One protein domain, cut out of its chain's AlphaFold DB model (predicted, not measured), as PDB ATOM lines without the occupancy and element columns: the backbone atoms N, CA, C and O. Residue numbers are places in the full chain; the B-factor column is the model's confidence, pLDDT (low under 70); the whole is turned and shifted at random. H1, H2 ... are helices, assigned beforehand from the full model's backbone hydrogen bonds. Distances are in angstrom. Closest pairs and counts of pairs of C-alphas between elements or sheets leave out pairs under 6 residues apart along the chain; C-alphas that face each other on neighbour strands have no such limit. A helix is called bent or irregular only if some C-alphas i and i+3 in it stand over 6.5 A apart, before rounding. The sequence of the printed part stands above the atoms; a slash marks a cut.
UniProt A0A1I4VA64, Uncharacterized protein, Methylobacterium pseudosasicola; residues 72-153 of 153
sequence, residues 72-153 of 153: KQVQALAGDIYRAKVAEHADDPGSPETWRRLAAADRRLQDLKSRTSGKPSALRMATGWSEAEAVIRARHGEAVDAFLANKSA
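AT A GLANCE: This is residues 72 to 153 of the 153 residues of an uncharacterized protein of Methylobacterium pseudosasicola (UniProt A0A1I4VA64). A loose, open arrangement of helices: the long helix H2 has the first arm of the bent helix H4, H4a, side by side with it and running back the opposite way, while the second arm, H4b, turns off to cross near H1 almost at a right angle. The small helix H3 lies in the turn between H2 and H4a, far from the other helices, and residues 86 to 101 and 117 to 123 stick out. The printed part has 82 residues with four named helices, in the order H1, H2, H3, H4, and no named strand; the class is all helix. The whole is loose, with a radius of gyration of the C-alphas of 15.7 A and spans of 48 by 32 by 20 A.

HOW THE PARTS SIT: H2, residues 96 to 116, is the longest helix. It touches H4a, residues 132 to 139, with the closest C-alphas, those of Leu 109 and Ala 132, 5.9 A apart. Their lines stand at a shallow tilt of 15 degrees, and they run opposite ways. H4, residues 132 to 151, was assigned as one helix by its hydrogen bonds but is bent, C-alphas 139 and 142 being 7.7 A apart. Its second arm, H4b, residues 142 to 151, stands at a steep tilt of 64 degrees to H4a. H4b and H1, residues 72 to 88, are close but not clearly touching: their closest C-alphas, those of Ile 81 and Phe 147, are 7.0 A apart. The lines of H1 and H4b are about perpendicular, at 80 degrees. H3, residues 122 to 126, touches no helix. H1 and H2 are apart, and so are H2 and H4b. In H1, H2, H3, H4a and H4b every O i to N i+4 pair is within hydrogen-bond range.

IN THESE COORDINATES: H2 is 30.0 A long from its first to its last C-alpha, beginning with C-alpha 96 at (139.939, 203.564, 149.486). H4a measures 10.4 A and H4b 14.1 A, the latter ending with C-alpha 151 at (145.704, 206.335, 121.327). H1 measures 24.6 A and begins with C-alpha 72 at (146.143, 188.657, 120.753). H3 measures 6.6 A.

THE WHOLE: The C-alphas farthest apart, those of Asp 91 and Ala 122, are 49.1 A from each other. The printed part runs from residue 72 to residue 153, the chain's last, and has no cut. The links from H2 to H3 and from H3 to H4 are tight, that from H1 to H2 is short, and no link is long. The mean pLDDT of the printed part is 76.8; residues 115 to 135 and 152 to 153 are under 70.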
ATOM      1  N   LYS A  72     144.841 188.040 120.458       88.25
ATOM      2  CA  LYS A  72     146.143 188.657 120.753       88.25
ATOM      3  C   LYS A  72     146.067 190.188 120.781       88.25
ATOM      4  O   LYS A  72     146.646 190.807 121.668       88.25
ATOM      5  N   GLN A  73     145.354 190.802 119.836       85.56
ATOM      6  CA  GLN A  73     145.165 192.257 119.800       85.56
ATOM      7  C   GLN A  73     144.315 192.745 120.976       85.56
ATOM      8  O   GLN A  73     144.660 193.750 121.593       85.56
ATOM      9  N   VAL A  74     143.258 192.009 121.332       87.12
ATOM     10  CA  VAL A  74     142.436 192.315 122.512       87.12
ATOM     11  C   VAL A  74     143.278 192.273 123.789       87.12
ATOM     12  O   VAL A  74     143.226 193.205 124.588       87.12
ATOM     13  N   GLN A  75     144.106 191.238 123.968       88.19
ATOM     14  CA  GLN A  75     145.003 191.138 125.125       88.19
ATOM     15  C   GLN A  75     146.050 192.257 125.155       88.19
ATOM     16  O   GLN A  75     146.313 192.817 126.217       88.19
ATOM     17  N   ALA A  76     146.624 192.616 124.002       88.31
ATOM     18  CA  ALA A  76     147.577 193.718 123.913       88.31
ATOM     19  C   ALA A  76     146.942 195.053 124.341       88.31
ATOM     20  O   ALA A  76     147.521 195.767 125.159       88.31
ATOM     21  N   LEU A  77     145.728 195.348 123.860       87.25
ATOM     22  CA  LEU A  77     144.969 196.536 124.259       87.25
ATOM     23  C   LEU A  77     144.651 196.536 125.756       87.25
ATOM     24  O   LEU A  77     144.843 197.552 126.420       87.25
ATOM     25  N   ALA A  78     144.225 195.397 126.305       87.56
ATOM     26  CA  ALA A  78     143.982 195.268 127.738       87.56
ATOM     27  C   ALA A  78     145.252 195.553 128.563       87.56
ATOM     28  O   ALA A  78     145.180 196.225 129.591       87.56
ATOM     29  N   GLY A  79     146.417 195.096 128.093       90.38
ATOM     30  CA  GLY A  79     147.709 195.378 128.718       90.38
ATOM     31  C   GLY A  79     148.098 196.858 128.674       90.38
ATOM     32  O   GLY A  79     148.628 197.375 129.655       90.38
ATOM     33  N   ASP A  80     147.814 197.553 127.571       90.12
ATOM     34  CA  ASP A  80     148.036 199.000 127.471       90.12
ATOM     35  C   ASP A  80     147.158 199.783 128.453       90.12
ATOM     36  O   ASP A  80     147.664 200.625 129.195       90.12
ATOM     37  N   ILE A  81     145.860 199.465 128.502       87.50
ATOM     38  CA  ILE A  81     144.902 200.090 129.426       87.50
ATOM     39  C   ILE A  81     145.322 199.839 130.877       87.50
ATOM     40  O   ILE A  81     145.297 200.751 131.701       87.50
ATOM     41  N   TYR A  82     145.749 198.612 131.192       88.81
ATOM     42  CA  TYR A  82     146.263 198.266 132.513       88.81
ATOM     43  C   TYR A  82     147.468 199.131 132.895       88.81
ATOM     44  O   TYR A  82     147.470 199.728 133.968       88.81
ATOM     45  N   ARG A  83     148.470 199.245 132.010       91.06
ATOM     46  CA  ARG A  83     149.658 200.074 132.262       91.06
ATOM     47  C   ARG A  83     149.300 201.538 132.487       91.06
ATOM     48  O   ARG A  83     149.814 202.130 133.429       91.06
ATOM     49  N   ALA A  84     148.415 202.096 131.660       87.38
ATOM     50  CA  ALA A  84     147.962 203.476 131.810       87.38
ATOM     51  C   ALA A  84     147.294 203.700 133.174       87.38
ATOM     52  O   ALA A  84     147.629 204.644 133.883       87.38
ATOM     53  N   LYS A  85     146.414 202.783 133.585       84.69
ATOM     54  CA  LYS A  85     145.714 202.873 134.869       84.69
ATOM     55  C   LYS A  85     146.644 202.738 136.076       84.69
ATOM     56  O   LYS A  85     146.453 203.427 137.071       84.69
ATOM     57  N   VAL A  86     147.629 201.842 135.999       89.69
ATOM     58  CA  VAL A  86     148.648 201.686 137.050       89.69
ATOM     59  C   VAL A  86     149.503 202.945 137.155       89.69
ATOM     60  O   VAL A  86     149.754 203.397 138.263       89.69
ATOM     61  N   ALA A  87     149.907 203.526 136.024       89.81
ATOM     62  CA  ALA A  87     150.686 204.760 136.007       89.81
ATOM     63  C   ALA A  87     149.919 205.945 136.622       89.81
ATOM     64  O   ALA A  87     150.502 206.709 137.378       89.81
ATOM     65  N   GLU A  88     148.614 206.059 136.353       86.75
ATOM     66  CA  GLU A  88     147.744 207.098 136.935       86.75
ATOM     67  C   GLU A  88     147.697 207.060 138.473       86.75
ATOM     68  O   GLU A  88     147.563 208.102 139.104       86.75
ATOM     69  N   HIS A  89     147.846 205.878 139.074       86.81
ATOM     70  CA  HIS A  89     147.750 205.665 140.522       86.81
ATOM     71  C   HIS A  89     149.097 205.266 141.153       86.81
ATOM     72  O   HIS A  89     149.121 204.646 142.218       86.81
ATOM     73  N   ALA A  90     150.215 205.535 140.469       86.75
ATOM     74  CA  ALA A  90     151.536 205.071 140.892       86.75
ATOM     75  C   ALA A  90     152.027 205.777 142.166       86.75
ATOM     76  O   ALA A  90     152.518 205.109 143.076       86.75
ATOM     77  N   ASP A  91     151.879 207.102 142.228       89.19
ATOM     78  CA  ASP A  91     152.332 207.923 143.358       89.19
ATOM     79  C   ASP A  91     151.261 208.076 144.446       89.19
ATOM     80  O   ASP A  91     151.577 208.086 145.635       89.19
ATOM     81  N   ASP A  92     149.989 208.164 144.046       89.50
ATOM     82  CA  ASP A  92     148.846 208.219 144.954       89.50
ATOM     83  C   ASP A  92     147.779 207.204 144.521       89.50
ATOM     84  O   ASP A  92     147.201 207.330 143.437       89.50
ATOM     85  N   PRO A  93     147.469 206.194 145.352       84.44
ATOM     86  CA  PRO A  93     146.416 205.241 145.035       84.44
ATOM     87  C   PRO A  93     145.017 205.872 145.093       84.44
ATOM     88  O   PRO A  93     144.053 205.232 144.675       84.44
ATOM     89  N   GLY A  94     144.857 207.090 145.616       88.50
ATOM     90  CA  GLY A  94     143.566 207.740 145.792       88.50
ATOM     91  C   GLY A  94     142.722 207.128 146.915       88.50
ATOM     92  O   GLY A  94     143.177 206.335 147.742       88.50
ATOM     93  N   SER A  95     141.439 207.504 146.963       91.38
ATOM     94  CA  SER A  95     140.554 207.120 148.071       91.38
ATOM     95  C   SER A  95     140.253 205.607 148.111       91.38
ATOM     96  O   SER A  95     139.778 205.042 147.118       91.38
ATOM     97  N   PRO A  96     140.374 204.949 149.284       91.06
ATOM     98  CA  PRO A  96     139.939 203.564 149.486       91.06
ATOM     99  C   PRO A  96     138.461 203.313 149.151       91.06
ATOM    100  O   PRO A  96     138.079 202.188 148.829       91.06
ATOM    101  N   GLU A  97     137.607 204.336 149.243       91.50
ATOM    102  CA  GLU A  97     136.180 204.223 148.916       91.50
ATOM    103  C   GLU A  97     135.958 203.947 147.428       91.50
ATOM    104  O   GLU A  97     135.126 203.107 147.067       91.50
ATOM    105  N   THR A  98     136.760 204.581 146.571       86.56
ATOM    106  CA  THR A  98     136.756 204.358 145.122       86.56
ATOM    107  C   THR A  98     137.071 202.899 144.810       86.56
ATOM    108  O   THR A  98     136.321 202.233 144.090       86.56
ATOM    109  N   TRP A  99     138.118 202.348 145.429       87.38
ATOM    110  CA  TRP A  99     138.497 200.944 145.263       87.38
ATOM    111  C   TRP A  99     137.439 199.978 145.793       87.38
ATOM    112  O   TRP A  99     137.119 198.994 145.124       87.38
ATOM    113  N   ARG A 100     136.828 200.277 146.948       91.00
ATOM    114  CA  ARG A 100     135.722 199.478 147.500       91.00
ATOM    115  C   ARG A 100     134.532 199.420 146.545       91.00
ATOM    116  O   ARG A 100     133.988 198.335 146.320       91.00
ATOM    117  N   ARG A 101     134.154 200.552 145.941       86.31
ATOM    118  CA  ARG A 101     133.080 200.616 144.936       86.31
ATOM    119  C   ARG A 101     133.420 199.785 143.697       86.31
ATOM    120  O   ARG A 101     132.585 199.000 143.242       86.31
ATOM    121  N   LEU A 102     134.646 199.903 143.184       83.81
ATOM    122  CA  LEU A 102     135.109 199.124 142.030       83.81
ATOM    123  C   LEU A 102     135.130 197.614 142.318       83.81
ATOM    124  O   LEU A 102     134.676 196.833 141.483       83.81
ATOM    125  N   ALA A 103     135.592 197.201 143.500       87.38
ATOM    126  CA  ALA A 103     135.620 195.800 143.918       87.38
ATOM    127  C   ALA A 103     134.213 195.217 144.143       87.38
ATOM    128  O   ALA A 103     133.972 194.032 143.906       87.38
ATOM    129  N   ALA A 104     133.251 196.026 144.600       87.56
ATOM    130  CA  ALA A 104     131.851 195.610 144.692       87.56
ATOM    131  C   ALA A 104     131.240 195.354 143.303       87.56
ATOM    132  O   ALA A 104     130.567 194.340 143.109       87.56
ATOM    133  N   ALA A 105     131.524 196.221 142.325       81.50
ATOM    134  CA  ALA A 105     131.102 196.017 140.939       81.50
ATOM    135  C   ALA A 105     131.721 194.747 140.325       81.50
ATOM    136  O   ALA A 105     131.024 194.009 139.630       81.50
ATOM    137  N   ASP A 106     132.987 194.445 140.633       82.38
ATOM    138  CA  ASP A 106     133.641 193.205 140.193       82.38
ATOM    139  C   ASP A 106     132.998 191.950 140.757       82.38
ATOM    140  O   ASP A 106     132.721 191.011 140.013       82.38
ATOM    141  N   ARG A 107     132.712 191.948 142.059       85.56
ATOM    142  CA  ARG A 107     132.003 190.837 142.697       85.56
ATOM    143  C   ARG A 107     130.622 190.638 142.078       85.56
ATOM    144  O   ARG A 107     130.261 189.506 141.769       85.56
ATOM    145  N   ARG A 108     129.889 191.727 141.811       80.88
ATOM    146  CA  ARG A 108     128.601 191.666 141.098       80.88
ATOM    147  C   ARG A 108     128.762 191.085 139.694       80.88
ATOM    148  O   ARG A 108     127.967 190.247 139.295       80.88
ATOM    149  N   LEU A 109     129.786 191.492 138.947       77.56
ATOM    150  CA  LEU A 109     130.040 190.953 137.611       77.56
ATOM    151  C   LEU A 109     130.380 189.457 137.651       77.56
ATOM    152  O   LEU A 109     129.915 188.711 136.794       77.56
ATOM    153  N   GLN A 110     131.181 189.014 138.620       78.62
ATOM    154  CA  GLN A 110     131.511 187.597 138.801       78.62
ATOM    155  C   GLN A 110     130.270 186.763 139.141       78.62
ATOM    156  O   GLN A 110     130.072 185.711 138.538       78.62
ATOM    157  N   ASP A 111     129.414 187.254 140.038       78.69
ATOM    158  CA  ASP A 111     128.134 186.623 140.380       78.69
ATOM    159  C   ASP A 111     127.171 186.585 139.181       78.69
ATOM    160  O   ASP A 111     126.580 185.551 138.877       78.69
ATOM    161  N   LEU A 112     127.073 187.669 138.407       75.31
ATOM    162  CA  LEU A 112     126.293 187.664 137.170       75.31
ATOM    163  C   LEU A 112     126.840 186.637 136.178       75.31
ATOM    164  O   LEU A 112     126.059 185.872 135.613       75.31
ATOM    165  N   LYS A 113     128.163 186.575 135.985       71.50
ATOM    166  CA  LYS A 113     128.828 185.612 135.090       71.50
ATOM    167  C   LYS A 113     128.596 184.162 135.517       71.50
ATOM    168  O   LYS A 113     128.335 183.322 134.659       71.50
ATOM    169  N   SER A 114     128.644 183.860 136.814       71.88
ATOM    170  CA  SER A 114     128.393 182.502 137.309       71.88
ATOM    171  C   SER A 114     126.942 182.080 137.059       71.88
ATOM    172  O   SER A 114     126.712 181.006 136.504       71.88
ATOM    173  N   ARG A 115     125.968 182.961 137.329       68.06
ATOM    174  CA  ARG A 115     124.535 182.741 137.036       68.06
ATOM    175  C   ARG A 115     124.246 182.582 135.548       68.06
ATOM    176  O   ARG A 115     123.324 181.878 135.150       68.06
ATOM    177  N   THR A 116     125.028 183.258 134.717       62.75
ATOM    178  CA  THR A 116     124.832 183.298 133.269       62.75
ATOM    179  C   THR A 116     125.620 182.247 132.487       62.75
ATOM    180  O   THR A 116     125.434 182.162 131.272       62.75
ATOM    181  N   SER A 117     126.436 181.430 133.158       58.38
ATOM    182  CA  SER A 117     127.275 180.386 132.549       58.38
ATOM    183  C   SER A 117     126.509 179.168 131.988       58.38
ATOM    184  O   SER A 117     127.106 178.328 131.318       58.38
ATOM    185  N   GLY A 118     125.192 179.075 132.212       63.47
ATOM    186  CA  GLY A 118     124.319 178.047 131.629       63.47
ATOM    187  C   GLY A 118     123.830 178.362 130.205       63.47
ATOM    188  O   GLY A 118     124.034 179.462 129.688       63.47
ATOM    189  N   LYS A 119     123.138 177.400 129.567       57.47
ATOM    190  CA  LYS A 119     122.522 177.593 128.237       57.47
ATOM    191  C   LYS A 119     121.600 178.829 128.258       57.47
ATOM    192  O   LYS A 119     120.785 178.940 129.176       57.47
ATOM    193  N   PRO A 120     121.705 179.757 127.289       58.28
ATOM    194  CA  PRO A 120     120.866 180.949 127.274       58.28
ATOM    195  C   PRO A 120     119.392 180.549 127.129       58.28
ATOM    196  O   PRO A 120     119.035 179.794 126.227       58.28
ATOM    197  N   SER A 121     118.531 181.031 128.030       60.28
ATOM    198  CA  SER A 121     117.082 180.862 127.896       60.28
ATOM    199  C   SER A 121     116.544 181.755 126.771       60.28
ATOM    200  O   SER A 121     117.118 182.803 126.477       60.28
ATOM    201  N   ALA A 122     115.417 181.383 126.157       53.44
ATOM    202  CA  ALA A 122     114.804 182.162 125.072       53.44
ATOM    203  C   ALA A 122     114.489 183.618 125.481       53.44
ATOM    204  O   ALA A 122     114.707 184.545 124.704       53.44
ATOM    205  N   LEU A 123     114.079 183.836 126.738       53.72
ATOM    206  CA  LEU A 123     113.866 185.172 127.314       53.72
ATOM    207  C   LEU A 123     115.145 186.020 127.320       53.72
ATOM    208  O   LEU A 123     115.099 187.215 127.051       53.72
ATOM    209  N   ARG A 124     116.299 185.394 127.563       56.81
ATOM    210  CA  ARG A 124     117.604 186.059 127.613       56.81
ATOM    211  C   ARG A 124     118.129 186.469 126.235       56.81
ATOM    212  O   ARG A 124     118.944 187.380 126.149       56.81
ATOM    213  N   MET A 125     117.670 185.817 125.167       55.22
ATOM    214  CA  MET A 125     117.968 186.235 123.793       55.22
ATOM    215  C   MET A 125     117.072 187.404 123.350       55.22
ATOM    216  O   MET A 125     117.511 188.236 122.563       55.22
ATOM    217  N   ALA A 126     115.849 187.499 123.888       53.69
ATOM    218  CA  ALA A 126     114.870 188.529 123.534       53.69
ATOM    219  C   ALA A 126     115.114 189.892 124.215       53.69
ATOM    220  O   ALA A 126     114.804 190.925 123.630       53.69
ATOM    221  N   THR A 127     115.686 189.921 125.424       56.22
ATOM    222  CA  THR A 127     115.931 191.171 126.179       56.22
ATOM    223  C   THR A 127     117.232 191.889 125.811       56.22
ATOM    224  O   THR A 127     117.564 192.900 126.425       56.22
ATOM    225  N   GLY A 128     117.989 191.372 124.843       52.19
ATOM    226  CA  GLY A 128     119.342 191.841 124.572       52.19
ATOM    227  C   GLY A 128     120.326 191.427 125.668       52.19
ATOM    228  O   GLY A 128     119.959 190.898 126.722       52.19
ATOM    229  N   TRP A 129     121.606 191.612 125.368       55.31
ATOM    230  CA  TRP A 129     122.715 191.182 126.200       55.31
ATOM    231  C   TRP A 129     122.565 191.653 127.655       55.31
ATOM    232  O   TRP A 129     122.492 192.832 127.992       55.31
ATOM    233  N   SER A 130     122.477 190.634 128.504       66.62
ATOM    234  CA  SER A 130     122.185 190.647 129.932       66.62
ATOM    235  C   SER A 130     123.098 191.578 130.721       66.62
ATOM    236  O   SER A 130     124.298 191.565 130.476       66.62
ATOM    237  N   GLU A 131     122.534 192.270 131.713       65.12
ATOM    238  CA  GLU A 131     123.115 192.989 132.868       65.12
ATOM    239  C   GLU A 131     124.652 193.013 133.046       65.12
ATOM    240  O   GLU A 131     125.218 194.064 133.328       65.12
ATOM    241  N   ALA A 132     125.355 191.894 132.854       62.56
ATOM    242  CA  ALA A 132     126.812 191.828 132.757       62.56
ATOM    243  C   ALA A 132     127.419 192.810 131.732       62.56
ATOM    244  O   ALA A 132     128.435 193.430 132.041       62.56
ATOM    245  N   GLU A 133     126.821 192.998 130.551       65.94
ATOM    246  CA  GLU A 133     127.300 194.003 129.586       65.94
ATOM    247  C   GLU A 133     127.104 195.427 130.096       65.94
ATOM    248  O   GLU A 133     128.017 196.245 129.990       65.94
ATOM    249  N   ALA A 134     125.955 195.715 130.713       67.88
ATOM    250  CA  ALA A 134     125.704 197.011 131.335       67.88
ATOM    251  C   ALA A 134     126.720 197.294 132.453       67.88
ATOM    252  O   ALA A 134     127.251 198.398 132.539       67.88
ATOM    253  N   VAL A 135     127.062 196.285 133.263       68.69
ATOM    254  CA  VAL A 135     128.090 196.392 134.310       68.69
ATOM    255  C   VAL A 135     129.486 196.600 133.713       68.69
ATOM    256  O   VAL A 135     130.235 197.440 134.209       68.69
ATOM    257  N   ILE A 136     129.849 195.888 132.639       72.00
ATOM    258  CA  ILE A 136     131.135 196.076 131.945       72.00
ATOM    259  C   ILE A 136     131.220 197.483 131.348       72.00
ATOM    260  O   ILE A 136     132.219 198.170 131.565       72.00
ATOM    261  N   ARG A 137     130.177 197.935 130.645       74.12
ATOM    262  CA  ARG A 137     130.132 199.261 130.022       74.12
ATOM    263  C   ARG A 137     130.163 200.378 131.061       74.12
ATOM    264  O   ARG A 137     130.930 201.316 130.896       74.12
ATOM    265  N   ALA A 138     129.412 200.251 132.152       73.50
ATOM    266  CA  ALA A 138     129.429 201.228 133.239       73.50
ATOM    267  C   ALA A 138     130.786 201.297 133.961       73.50
ATOM    268  O   ALA A 138     131.148 202.346 134.482       73.50
ATOM    269  N   ARG A 139     131.531 200.185 134.023       73.88
ATOM    270  CA  ARG A 139     132.815 200.122 134.733       73.88
ATOM    271  C   ARG A 139     134.005 200.549 133.879       73.88
ATOM    272  O   ARG A 139     134.893 201.228 134.381       73.88
ATOM    273  N   HIS A 140     134.050 200.084 132.634       77.31
ATOM    274  CA  HIS A 140     135.221 200.206 131.764       77.31
ATOM    275  C   HIS A 140     134.940 200.972 130.480       77.31
ATOM    276  O   HIS A 140     135.892 201.425 129.866       77.31
ATOM    277  N   GLY A 141     133.677 201.114 130.067       76.44
ATOM    278  CA  GLY A 141     133.319 201.668 128.759       76.44
ATOM    279  C   GLY A 141     133.898 203.059 128.539       76.44
ATOM    280  O   GLY A 141     134.697 203.240 127.633       76.44
ATOM    281  N   GLU A 142     133.588 204.005 129.426       77.50
ATOM    282  CA  GLU A 142     134.062 205.390 129.294       77.50
ATOM    283  C   GLU A 142     135.597 205.497 129.336       77.50
ATOM    284  O   GLU A 142     136.197 206.194 128.522       77.50
ATOM    285  N   ALA A 143     136.250 204.752 130.233       76.75
ATOM    286  CA  ALA A 143     137.708 204.756 130.357       76.75
ATOM    287  C   ALA A 143     138.405 204.125 129.137       76.75
ATOM    288  O   ALA A 143     139.440 204.615 128.687       76.75
ATOM    289  N   VAL A 144     137.840 203.044 128.590       81.94
ATOM    290  CA  VAL A 144     138.338 202.399 127.370       81.94
ATOM    291  C   VAL A 144     138.126 203.314 126.169       81.94
ATOM    292  O   VAL A 144     139.058 203.488 125.389       81.94
ATOM    293  N   ASP A 145     136.957 203.940 126.044       81.88
ATOM    294  CA  ASP A 145     136.654 204.880 124.963       81.88
ATOM    295  C   ASP A 145     137.611 206.083 124.998       81.88
ATOM    296  O   ASP A 145     138.202 206.434 123.975       81.88
ATOM    297  N   ALA A 146     137.849 206.661 126.181       79.69
ATOM    298  CA  ALA A 146     138.812 207.746 126.371       79.69
ATOM    299  C   ALA A 146     140.251 207.315 126.036       79.69
ATOM    300  O   ALA A 146     140.979 208.035 125.347       79.69
ATOM    301  N   PHE A 147     140.663 206.121 126.474       83.00
ATOM    302  CA  PHE A 147     141.980 205.573 126.156       83.00
ATOM    303  C   PHE A 147     142.163 205.361 124.646       83.00
ATOM    304  O   PHE A 147     143.189 205.742 124.082       83.00
ATOM    305  N   LEU A 148     141.168 204.775 123.977       81.44
ATOM    306  CA  LEU A 148     141.205 204.525 122.537       81.44
ATOM    307  C   LEU A 148     141.202 205.829 121.734       81.44
ATOM    308  O   LEU A 148     141.959 205.931 120.769       81.44
ATOM    309  N   ALA A 149     140.428 206.834 122.158       79.00
ATOM    310  CA  ALA A 149     140.440 208.160 121.546       79.00
ATOM    311  C   ALA A 149     141.844 208.783 121.598       79.00
ATOM    312  O   ALA A 149     142.369 209.189 120.561       79.00
ATOM    313  N   ASN A 150     142.494 208.754 122.766       76.75
ATOM    314  CA  ASN A 150     143.841 209.300 122.954       76.75
ATOM    315  C   ASN A 150     144.931 208.501 122.228       76.75
ATOM    316  O   ASN A 150     145.916 209.078 121.785       76.75
ATOM    317  N   LYS A 151     144.764 207.182 122.078       72.94
ATOM    318  CA  LYS A 151     145.704 206.335 121.327       72.94
ATOM    319  C   LYS A 151     145.613 206.545 119.808       72.94
ATOM    320  O   LYS A 151     146.556 206.221 119.092       72.94
ATOM    321  N   SER A 152     144.470 207.028 119.319       57.59
ATOM    322  CA  SER A 152     144.214 207.285 117.894       57.59
ATOM    323  C   SER A 152     144.528 208.717 117.429       57.59
ATOM    324  O   SER A 152     144.441 208.982 116.227       57.59
ATOM    325  N   ALA A 153     144.864 209.617 118.360       45.31
ATOM    326  CA  ALA A 153     145.243 211.012 118.114       45.31
ATOM    327  C   ALA A 153     146.756 211.158 117.879       45.31
ATOM    328  O   ALA A 153     147.130 211.977 117.005       45.31
TER     329      ALA A 153